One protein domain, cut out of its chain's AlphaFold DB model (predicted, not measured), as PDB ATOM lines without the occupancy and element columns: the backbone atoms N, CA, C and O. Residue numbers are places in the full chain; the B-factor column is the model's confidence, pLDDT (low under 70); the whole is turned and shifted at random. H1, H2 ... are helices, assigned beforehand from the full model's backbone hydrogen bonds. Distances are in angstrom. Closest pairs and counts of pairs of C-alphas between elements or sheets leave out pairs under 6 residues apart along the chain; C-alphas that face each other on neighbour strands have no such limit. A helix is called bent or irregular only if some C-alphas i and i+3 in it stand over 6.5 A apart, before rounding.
ATOM      1  N   ARG A 549     257.954 289.880 237.470       96.56
ATOM      2  CA  ARG A 549     257.229 288.600 237.475       96.56
ATOM      3  C   ARG A 549     258.102 287.441 237.959       96.56
ATOM      4  O   ARG A 549     257.656 286.674 238.805       96.56
ATOM      5  N   PHE A 550     259.369 287.368 237.542       97.62
ATOM      6  CA  PHE A 550     260.289 286.339 238.048       97.62
ATOM      7  C   PHE A 550     260.540 286.464 239.559       97.62
ATOM      8  O   PHE A 550     260.499 285.461 240.261       97.62
ATOM      9  N   ARG A 551     260.690 287.686 240.096       97.00
ATOM     10  CA  ARG A 551     260.786 287.907 241.553       97.00
ATOM     11  C   ARG A 551     259.518 287.479 242.300       97.00
ATOM     12  O   ARG A 551     259.611 286.979 243.418       97.00
ATOM     13  N   GLN A 552     258.333 287.685 241.718       96.88
ATOM     14  CA  GLN A 552     257.083 287.180 242.296       96.88
ATOM     15  C   GLN A 552     257.089 285.645 242.328       96.88
ATOM     16  O   GLN A 552     256.821 285.061 243.372       96.88
ATOM     17  N   LEU A 553     257.444 285.002 241.215       97.50
ATOM     18  CA  LEU A 553     257.525 283.546 241.119       97.50
ATOM     19  C   LEU A 553     258.546 282.945 242.101       97.50
ATOM     20  O   LEU A 553     258.199 282.016 242.820       97.50
ATOM     21  N   ALA A 554     259.764 283.489 242.182       96.75
ATOM     22  CA  ALA A 554     260.802 283.038 243.115       96.75
ATOM     23  C   ALA A 554     260.320 283.080 244.576       96.75
ATOM     24  O   ALA A 554     260.513 282.124 245.325       96.75
ATOM     25  N   ARG A 555     259.593 284.139 244.962       96.31
ATOM     26  CA  ARG A 555     258.936 284.221 246.276       96.31
ATOM     27  C   ARG A 555     257.869 283.146 246.454       96.31
ATOM     28  O   ARG A 555     257.912 282.442 247.449       96.31
ATOM     29  N   LEU A 556     256.972 282.962 245.484       97.06
ATOM     30  CA  LEU A 556     255.923 281.939 245.567       97.06
ATOM     31  C   LEU A 556     256.497 280.512 245.692       97.06
ATOM     32  O   LEU A 556     255.940 279.700 246.433       97.06
ATOM     33  N   PHE A 557     257.604 280.196 245.007       97.06
ATOM     34  CA  PHE A 557     258.295 278.907 245.151       97.06
ATOM     35  C   PHE A 557     258.981 278.773 246.522       97.06
ATOM     36  O   PHE A 557     258.833 277.735 247.168       97.06
ATOM     37  N   ALA A 558     259.621 279.829 247.032       95.62
ATOM     38  CA  ALA A 558     260.181 279.835 248.384       95.62
ATOM     39  C   ALA A 558     259.100 279.714 249.481       95.62
ATOM     40  O   ALA A 558     259.275 278.955 250.432       95.62
ATOM     41  N   ASP A 559     257.955 280.387 249.331       96.88
ATOM     42  CA  ASP A 559     256.807 280.304 250.246       96.88
ATOM     43  C   ASP A 559     256.174 278.899 250.224       96.88
ATOM     44  O   ASP A 559     255.709 278.394 251.249       96.88
ATOM     45  N   ARG A 560     256.173 278.235 249.056       97.12
ATOM     46  CA  ARG A 560     255.777 276.826 248.911       97.12
ATOM     47  C   ARG A 560     256.755 275.900 249.636       97.12
ATOM     48  O   ARG A 560     256.310 275.020 250.369       97.12
ATOM     49  N   ALA A 561     258.059 276.107 249.461       97.00
ATOM     50  CA  ALA A 561     259.092 275.337 250.148       97.00
ATOM     51  C   ALA A 561     259.009 275.524 251.674       97.00
ATOM     52  O   ALA A 561     259.036 274.537 252.404       97.00
ATOM     53  N   ALA A 562     258.799 276.749 252.167       97.12
ATOM     54  CA  ALA A 562     258.579 277.021 253.589       97.12
ATOM     55  C   ALA A 562     257.374 276.236 254.142       97.12
ATOM     56  O   ALA A 562     257.516 275.488 255.108       97.12
ATOM     57  N   LYS A 563     256.211 276.307 253.476       97.75
ATOM     58  CA  LYS A 563     255.004 275.545 253.860       97.75
ATOM     59  C   LYS A 563     255.204 274.026 253.836       97.75
ATOM     60  O   LYS A 563     254.596 273.329 254.641       97.75
ATOM     61  N   ARG A 564     256.026 273.513 252.916       97.88
ATOM     62  CA  ARG A 564     256.323 272.079 252.774       97.88
ATOM     63  C   ARG A 564     257.310 271.572 253.825       97.88
ATOM     64  O   ARG A 564     257.144 270.460 254.316       97.88
ATOM     65  N   TRP A 565     258.348 272.351 254.128       98.06
ATOM     66  CA  TRP A 565     259.506 271.865 254.878       98.06
ATOM     67  C   TRP A 565     259.591 272.372 256.316       98.06
ATOM     68  O   TRP A 565     260.170 271.661 257.129       98.06
ATOM     69  N   ASN A 566     259.033 273.531 256.681       97.88
ATOM     70  CA  ASN A 566     259.256 274.110 258.017       97.88
ATOM     71  C   ASN A 566     258.824 273.188 259.173       97.88
ATOM     72  O   ASN A 566     259.543 273.082 260.164       97.88
ATOM     73  N   GLU A 567     257.702 272.480 259.017       97.06
ATOM     74  CA  GLU A 567     257.159 271.534 260.009       97.06
ATOM     75  C   GLU A 567     257.515 270.059 259.710       97.06
ATOM     76  O   GLU A 567     256.917 269.141 260.266       97.06
ATOM     77  N   SER A 568     258.476 269.812 258.812       97.81
ATOM     78  CA  SER A 568     258.892 268.458 258.416       97.81
ATOM     79  C   SER A 568     259.853 267.804 259.417       97.81
ATOM     80  O   SER A 568     260.611 268.486 260.111       97.81
ATOM     81  N   GLU A 569     259.904 266.468 259.436       97.69
ATOM     82  CA  GLU A 569     260.888 265.705 260.222       97.69
ATOM     83  C   GLU A 569     262.332 266.110 259.892       97.69
ATOM     84  O   GLU A 569     263.169 266.228 260.788       97.69
ATOM     85  N   GLN A 570     262.612 266.404 258.618       97.69
ATOM     86  CA  GLN A 570     263.910 266.885 258.151       97.69
ATOM     87  C   GLN A 570     264.272 268.224 258.808       97.69
ATOM     88  O   GLN A 570     265.384 268.385 259.308       97.69
ATOM     89  N   MET A 571     263.337 269.176 258.872       97.50
ATOM     90  CA  MET A 571     263.572 270.466 259.527       97.50
ATOM     91  C   MET A 571     263.631 270.343 261.054       97.50
ATOM     92  O   MET A 571     264.396 271.063 261.697       97.50
ATOM     93  N   ASN A 572     262.891 269.407 261.650       97.19
ATOM     94  CA  ASN A 572     262.984 269.106 263.079       97.19
ATOM     95  C   ASN A 572     264.365 268.525 263.441       97.19
ATOM     96  O   ASN A 572     264.960 268.946 264.433       97.19
ATOM     97  N   TYR A 573     264.935 267.665 262.589       97.62
ATOM     98  CA  TYR A 573     266.317 267.184 262.708       97.62
ATOM     99  C   TYR A 573     267.340 268.334 262.635       97.62
ATOM    100  O   TYR A 573     268.207 268.451 263.503       97.62
ATOM    101  N   LEU A 574     267.200 269.244 261.659       96.69
ATOM    102  CA  LEU A 574     268.059 270.436 261.552       96.69
ATOM    103  C   LEU A 574     267.939 271.357 262.778       96.69
ATOM    104  O   LEU A 574     268.944 271.881 263.258       96.69
ATOM    105  N   ASN A 575     266.733 271.526 263.330       96.31
ATOM    106  CA  ASN A 575     266.523 272.279 264.566       96.31
ATOM    107  C   ASN A 575     267.194 271.610 265.773       96.31
ATOM    108  O   ASN A 575     267.841 272.308 266.552       96.31
ATOM    109  N   GLY A 576     267.110 270.283 265.906       95.94
ATOM    110  CA  GLY A 576     267.773 269.537 266.983       95.94
ATOM    111  C   GLY A 576     269.298 269.710 267.008       95.94
ATOM    112  O   GLY A 576     269.897 269.739 268.082       95.94
ATOM    113  N   LEU A 577     269.928 269.892 265.841       94.25
ATOM    114  CA  LEU A 577     271.369 270.140 265.733       94.25
ATOM    115  C   LEU A 577     271.746 271.626 265.864       94.25
ATOM    116  O   LEU A 577     272.714 271.952 266.556       94.25
ATOM    117  N   TRP A 578     271.029 272.524 265.177       93.25
ATOM    118  CA  TRP A 578     271.519 273.884 264.894       93.25
ATOM    119  C   TRP A 578     270.761 275.028 265.586       93.25
ATOM    120  O   TRP A 578     271.286 276.140 265.616       93.25
ATOM    121  N   SER A 579     269.584 274.795 266.183       91.69
ATOM    122  CA  SER A 579     268.791 275.856 266.850       91.69
ATOM    123  C   SER A 579     269.574 276.613 267.930       91.69
ATOM    124  O   SER A 579     269.561 277.838 267.956       91.69
ATOM    125  N   LYS A 580     270.368 275.906 268.745       90.38
ATOM    126  CA  LYS A 580     271.254 276.482 269.780       90.38
ATOM    127  C   LYS A 580     272.324 277.460 269.255       90.38
ATOM    128  O   LYS A 580     272.966 278.139 270.051       90.38
ATOM    129  N   TRP A 581     272.555 277.503 267.940       88.62
ATOM    130  CA  TRP A 581     273.457 278.456 267.289       88.62
ATOM    131  C   TRP A 581     272.710 279.615 266.611       88.62
ATOM    132  O   TRP A 581     273.348 280.569 266.165       88.62
ATOM    133  N   MET A 582     271.381 279.573 266.515       86.69
ATOM    134  CA  MET A 582     270.600 280.663 265.932       86.69
ATOM    135  C   MET A 582     270.594 281.913 266.832       86.69
ATOM    136  O   MET A 582     270.837 281.805 268.033       86.69
ATOM    137  N   PRO A 583     270.344 283.116 266.279       84.06
ATOM    138  CA  PRO A 583     270.188 284.328 267.081       84.06
ATOM    139  C   PRO A 583     268.901 284.285 267.914       84.06
ATOM    140  O   PRO A 583     267.881 283.795 267.431       84.06
ATOM    141  N   ASP A 584     268.897 284.916 269.091       84.56
ATOM    142  CA  ASP A 584     267.727 284.977 269.989       84.56
ATOM    143  C   ASP A 584     266.471 285.575 269.319       84.56
ATOM    144  O   ASP A 584     265.342 285.235 269.661       84.56
ATOM    145  N   ALA A 585     266.664 286.443 268.319       83.88
ATOM    146  CA  ALA A 585     265.596 287.050 267.521       83.88
ATOM    147  C   ALA A 585     264.988 286.116 266.446       83.88
ATOM    148  O   ALA A 585     264.004 286.478 265.804       83.88
ATOM    149  N   SER A 586     265.572 284.938 266.202       87.62
ATOM    150  CA  SER A 586     265.066 283.932 265.256       87.62
ATOM    151  C   SER A 586     265.576 282.527 265.637       87.62
ATOM    152  O   SER A 586     266.340 281.928 264.886       87.62
ATOM    153  N   PRO A 587     265.192 281.976 266.807       88.62
ATOM    154  CA  PRO A 587     265.849 280.799 267.398       88.62
ATOM    155  C   PRO A 587     265.569 279.468 266.670       88.62
ATOM    156  O   PRO A 587     266.189 278.452 266.978       88.62
ATOM    157  N   ARG A 588     264.637 279.453 265.706       93.44
ATOM    158  CA  ARG A 588     264.249 278.270 264.920       93.44
ATOM    159  C   ARG A 588     264.890 278.303 263.529       93.44
ATOM    160  O   ARG A 588     264.811 279.312 262.835       93.44
ATOM    161  N   ILE A 589     265.445 277.172 263.095       94.44
ATOM    162  CA  ILE A 589     265.839 276.910 261.704       94.44
ATOM    163  C   ILE A 589     264.571 276.724 260.857       94.44
ATOM    164  O   ILE A 589     263.736 275.876 261.180       94.44
ATOM    165  N   ALA A 590     264.438 277.480 259.769       96.00
ATOM    166  CA  ALA A 590     263.363 277.358 258.784       96.00
ATOM    167  C   ALA A 590     263.868 277.744 257.379       96.00
ATOM    168  O   ALA A 590     264.975 278.268 257.218       96.00
ATOM    169  N   VAL A 591     263.056 277.528 256.340       95.75
ATOM    170  CA  VAL A 591     263.359 278.045 254.989       95.75
ATOM    171  C   VAL A 591     263.445 279.575 255.020       95.75
ATOM    172  O   VAL A 591     264.355 280.167 254.447       95.75
ATOM    173  N   ASP A 592     262.541 280.206 255.765       94.06
ATOM    174  CA  ASP A 592     262.315 281.646 255.883       94.06
ATOM    175  C   ASP A 592     262.796 282.271 257.214       94.06
ATOM    176  O   ASP A 592     262.558 283.458 257.457       94.06
ATOM    177  N   SER A 593     263.534 281.521 258.049       92.88
ATOM    178  CA  SER A 593     264.162 282.040 259.278       92.88
ATOM    179  C   SER A 593     265.208 283.126 258.992       92.88
ATOM    180  O   SER A 593     265.556 283.409 257.846       92.88
ATOM    181  N   HIS A 594     265.733 283.763 260.040       88.94
ATOM    182  CA  HIS A 594     266.720 284.839 259.920       88.94
ATOM    183  C   HIS A 594     267.965 284.522 260.773       88.94
ATOM    184  O   HIS A 594     268.047 284.957 261.920       88.94
ATOM    185  N   PRO A 595     268.966 283.787 260.237       88.94
ATOM    186  CA  PRO A 595     269.206 283.479 258.817       88.94
ATOM    187  C   PRO A 595     268.334 282.368 258.202       88.94
ATOM    188  O   PRO A 595     267.979 281.407 258.877       88.94
ATOM    189  N   ARG A 596     268.074 282.467 256.887       92.38
ATOM    190  CA  ARG A 596     267.404 281.432 256.072       92.38
ATOM    191  C   ARG A 596     268.278 280.197 255.896       92.38
ATOM    192  O   ARG A 596     269.494 280.350 255.754       92.38
ATOM    193  N   LEU A 597     267.675 279.012 255.779       93.81
ATOM    194  CA  LEU A 597     268.389 277.740 255.599       93.81
ATOM    195  C   LEU A 597     269.350 277.712 254.393       93.81
ATOM    196  O   LEU A 597     270.488 277.275 254.539       93.81
ATOM    197  N   SER A 598     268.977 278.248 253.230       91.19
ATOM    198  CA  SER A 598     269.898 278.390 252.083       91.19
ATOM    199  C   SER A 598     271.093 279.313 252.387       91.19
ATOM    200  O   SER A 598     272.216 279.088 251.934       91.19
ATOM    201  N   GLY A 599     270.902 280.309 253.255       88.19
ATOM    202  CA  GLY A 599     271.983 281.119 253.811       88.19
ATOM    203  C   GLY A 599     272.877 280.360 254.801       88.19
ATOM    204  O   GLY A 599     274.086 280.590 254.832       88.19
ATOM    205  N   ILE A 600     272.311 279.445 255.591       90.31
ATOM    206  CA  ILE A 600     273.070 278.520 256.448       90.31
ATOM    207  C   ILE A 600     273.936 277.607 255.567       90.31
ATOM    208  O   ILE A 600     275.138 277.489 255.802       90.31
ATOM    209  N   GLN A 601     273.360 277.056 254.492       90.69
ATOM    210  CA  GLN A 601     274.056 276.219 253.515       90.69
ATOM    211  C   GLN A 601     275.243 276.936 252.852       90.69
ATOM    212  O   GLN A 601     276.307 276.334 252.711       90.69
ATOM    213  N   ASP A 602     275.106 278.217 252.484       87.44
ATOM    214  CA  ASP A 602     276.219 279.027 251.965       87.44
ATOM    215  C   ASP A 602     277.385 279.104 252.961       87.44
ATOM    216  O   ASP A 602     278.539 278.893 252.585       87.44
ATOM    217  N   THR A 603     277.093 279.345 254.243       85.69
ATOM    218  CA  THR A 603     278.116 279.398 255.294       85.69
ATOM    219  C   THR A 603     278.745 278.021 255.542       85.69
ATOM    220  O   THR A 603     279.967 277.934 255.653       85.69
ATOM    221  N   ILE A 604     277.972 276.929 255.545       87.81
ATOM    222  CA  ILE A 604     278.508 275.558 255.653       87.81
ATOM    223  C   ILE A 604     279.413 275.237 254.457       87.81
ATOM    224  O   ILE A 604     280.557 274.838 254.645       87.81
ATOM    225  N   ASN A 605     278.954 275.456 253.225       87.25
ATOM    226  CA  ASN A 605     279.723 275.122 252.025       87.25
ATOM    227  C   ASN A 605     280.984 275.990 251.874       87.25
ATOM    228  O   ASN A 605     282.024 275.480 251.468       87.25
ATOM    229  N   ALA A 606     280.931 277.275 252.240       82.50
ATOM    230  CA  ALA A 606     282.112 278.136 252.264       82.50
ATOM    231  C   ALA A 606     283.116 277.729 253.359       82.50
ATOM    232  O   ALA A 606     284.317 277.731 253.110       82.50
ATOM    233  N   THR A 607     282.659 277.350 254.556       80.88
ATOM    234  CA  THR A 607     283.549 276.916 255.657       80.88
ATOM    235  C   THR A 607     284.156 275.528 255.426       80.88
ATOM    236  O   THR A 607     285.305 275.305 255.798       80.88
ATOM    237  N   ASP A 608     283.417 274.619 254.779       82.38
ATOM    238  CA  ASP A 608     283.850 273.263 254.411       82.38
ATOM    239  C   ASP A 608     284.973 273.265 253.358       82.38
ATOM    240  O   ASP A 608     285.900 272.457 253.442       82.38
ATOM    241  N   ALA A 609     284.903 274.205 252.410       75.31
ATOM    242  CA  ALA A 609     285.857 274.385 251.312       75.31
ATOM    243  C   ALA A 609     287.240 274.915 251.737       75.31
ATOM    244  O   ALA A 609     288.187 274.926 250.946       75.31
ATOM    245  N   HIS A 610     287.349 275.388 252.978       69.19
ATOM    246  CA  HIS A 610     288.547 275.990 253.546       69.19
ATOM    247  C   HIS A 610     289.041 275.147 254.743       69.19
ATOM    248  O   HIS A 610     288.351 274.257 255.246       69.19
ATOM    249  N   GLY A 611     290.309 275.323 255.137       63.38
ATOM    250  CA  GLY A 611     290.986 274.407 256.069       63.38
ATOM    251  C   GLY A 611     290.410 274.369 257.494       63.38
ATOM    252  O   GLY A 611     289.550 275.156 257.869       63.38
ATOM    253  N   ARG A 612     290.957 273.499 258.363       65.56
ATOM    254  CA  ARG A 612     290.538 273.341 259.783       65.56
ATOM    255  C   ARG A 612     290.410 274.657 260.582       65.56
ATOM    256  O   ARG A 612     289.753 274.673 261.613       65.56
ATOM    257  N   ALA A 613     291.055 275.738 260.143       60.81
ATOM    258  CA  ALA A 613     290.994 277.063 260.757       60.81
ATOM    259  C   ALA A 613     289.674 277.833 260.534       60.81
ATOM    260  O   ALA A 613     289.447 278.807 261.242       60.81
ATOM    261  N   THR A 614     288.843 277.430 259.570       68.44
ATOM    262  CA  THR A 614     287.586 278.107 259.187       68.44
ATOM    263  C   THR A 614     286.345 277.260 259.450       68.44
ATOM    264  O   THR A 614     285.249 277.654 259.064       68.44
ATOM    265  N   ARG A 615     286.500 276.073 260.048       77.81
ATOM    266  CA  ARG A 615     285.394 275.133 260.237       77.81
ATOM    267  C   ARG A 615     284.482 275.524 261.397       77.81
ATOM    268  O   ARG A 615     284.947 275.918 262.462       77.81
ATOM    269  N   LEU A 616     283.187 275.343 261.161       83.44
ATOM    270  CA  LEU A 616     282.127 275.324 262.166       83.44
ATOM    271  C   LEU A 616     282.263 274.107 263.114       83.44
ATOM    272  O   LEU A 616     283.028 273.180 262.823       83.44
ATOM    273  N   PRO A 617     281.499 274.069 264.225       87.75
ATOM    274  CA  PRO A 617     281.304 272.872 265.043       87.75
ATOM    275  C   PRO A 617     280.897 271.653 264.206       87.75
ATOM    276  O   PRO A 617     280.249 271.786 263.166       87.75
ATOM    277  N   ALA A 618     281.282 270.454 264.652       88.94
ATOM    278  CA  ALA A 618     281.201 269.238 263.839       88.94
ATOM    279  C   ALA A 618     279.775 268.914 263.353       88.94
ATOM    280  O   ALA A 618     279.617 268.425 262.236       88.94
ATOM    281  N   GLU A 619     278.744 269.257 264.135       89.88
ATOM    282  CA  GLU A 619     277.332 269.088 263.761       89.88
ATOM    283  C   GLU A 619     276.893 269.857 262.499       89.88
ATOM    284  O   GLU A 619     275.905 269.482 261.874       89.88
ATOM    285  N   PHE A 620     277.607 270.907 262.078       88.88
ATOM    286  CA  PHE A 620     277.339 271.600 260.808       88.88
ATOM    287  C   PHE A 620     277.843 270.820 259.583       88.88
ATOM    288  O   PHE A 620     277.481 271.140 258.450       88.88
ATOM    289  N   TYR A 621     278.663 269.787 259.797       89.94
ATOM    290  CA  TYR A 621     279.149 268.875 258.760       89.94
ATOM    291  C   TYR A 621     278.567 267.465 258.885       89.94
ATOM    292  O   TYR A 621     279.065 266.551 258.223       89.94
ATOM    293  N   ASP A 622     277.515 267.284 259.690       93.38
ATOM    294  CA  ASP A 622     276.757 266.039 259.670       93.38
ATOM    295  C   ASP A 622     276.214 265.749 258.256       93.38
ATOM    296  O   ASP A 622     275.773 266.641 257.523       93.38
ATOM    297  N   LYS A 623     276.273 264.476 257.858       92.75
ATOM    298  CA  LYS A 623     275.934 264.042 256.498       92.75
ATOM    299  C   LYS A 623     274.436 264.145 256.225       92.75
ATOM    300  O   LYS A 623     274.054 264.561 255.133       92.75
ATOM    301  N   GLN A 624     273.604 263.783 257.197       94.81
ATOM    302  CA  GLN A 624     272.149 263.772 257.064       94.81
ATOM    303  C   GLN A 624     271.603 265.207 257.060       94.81
ATOM    304  O   GLN A 624     270.803 265.562 256.195       94.81
TER     305      GLN A 624
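AT A GLANCE: This is residues 549 to 624 of the 854 residues of an uncharacterized protein of Aspergillus thermomutatus (UniProt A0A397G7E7). A long helix, H1, makes an arm at one end, with residues 549 to 557 sticking out, and at the end of H1 the chain turns a corner into H2, at about a right angle. Beyond the corner is a loosely joined body: H2 and H3 are set apart from each other, the long loop of residues 582 to 596 folds back from the end of H2 to the start of H3, and after H3 the chain returns to H2 through the short H4. The printed part has 76 residues with four named helices, H1 to H4 in chain order, and no named strand; the class is all helix, with 46 of the residues in the helices. The whole is only just compact, close to loose, with a radius of gyration of the C-alphas of 13.7 A, and elongated, spanning 42 by 25 by 25 A.

IN THESE COORDINATES: H1 is residues 549 to 565, 24.3 A from first to last C-alpha, beginning at C-alpha 549 at (257.229, 288.600, 237.475). H2 is residues 569 to 581, 19.2 A long, and is irregular: C-alphas 577 and 580 are 7.5 A apart, against about 5 A in a regular helix. H3 is residues 597 to 608, 16.1 A long, beginning at C-alpha 597 at (268.389, 277.740, 255.599). H4 is residues 618 to 621, ending at C-alpha 621 at (279.149, 268.875, 258.760).

HOW THE PARTS SIT: H1 touches no helix. It is close to H2 but not clearly touching, the closest C-alphas, those of Trp 565 and Met 571, being 6.3 A apart; their lines are about perpendicular, at 85 degrees. H2 touches H4 with residues 577 to 578 alone; the closest C-alphas are those of Leu 577 and Glu 619, 6.4 A apart. H3 and H4 only just touch, with 3 pairs of C-alphas within 8 A, and H3 does so with residues 604 to 608 alone; the closest are those of Ile 604 and Phe 620, 6.6 A apart. H2 and H3 are apart, and H1 is apart from H3 and H4. In H1 and H3 every O i to N i+4 pair is within hydrogen-bond range, in H2 7 of 9 are, and H4 is too short for such a pair.

THE WHOLE: The C-alphas of Arg 549 and Arg 612, the two farthest apart, are 42.9 A apart. Without the residues that stand free, 549 to 557, the body has 67 residues and spans 36 by 22 by 19 A. The link from H1 to H2 is tight, that from H2 to H3, of 15 residues, is long, and that from H3 to H4 is short. The printed part has no cut. The mean pLDDT of the printed part is 90.4, and residues 610 to 614 are under 70.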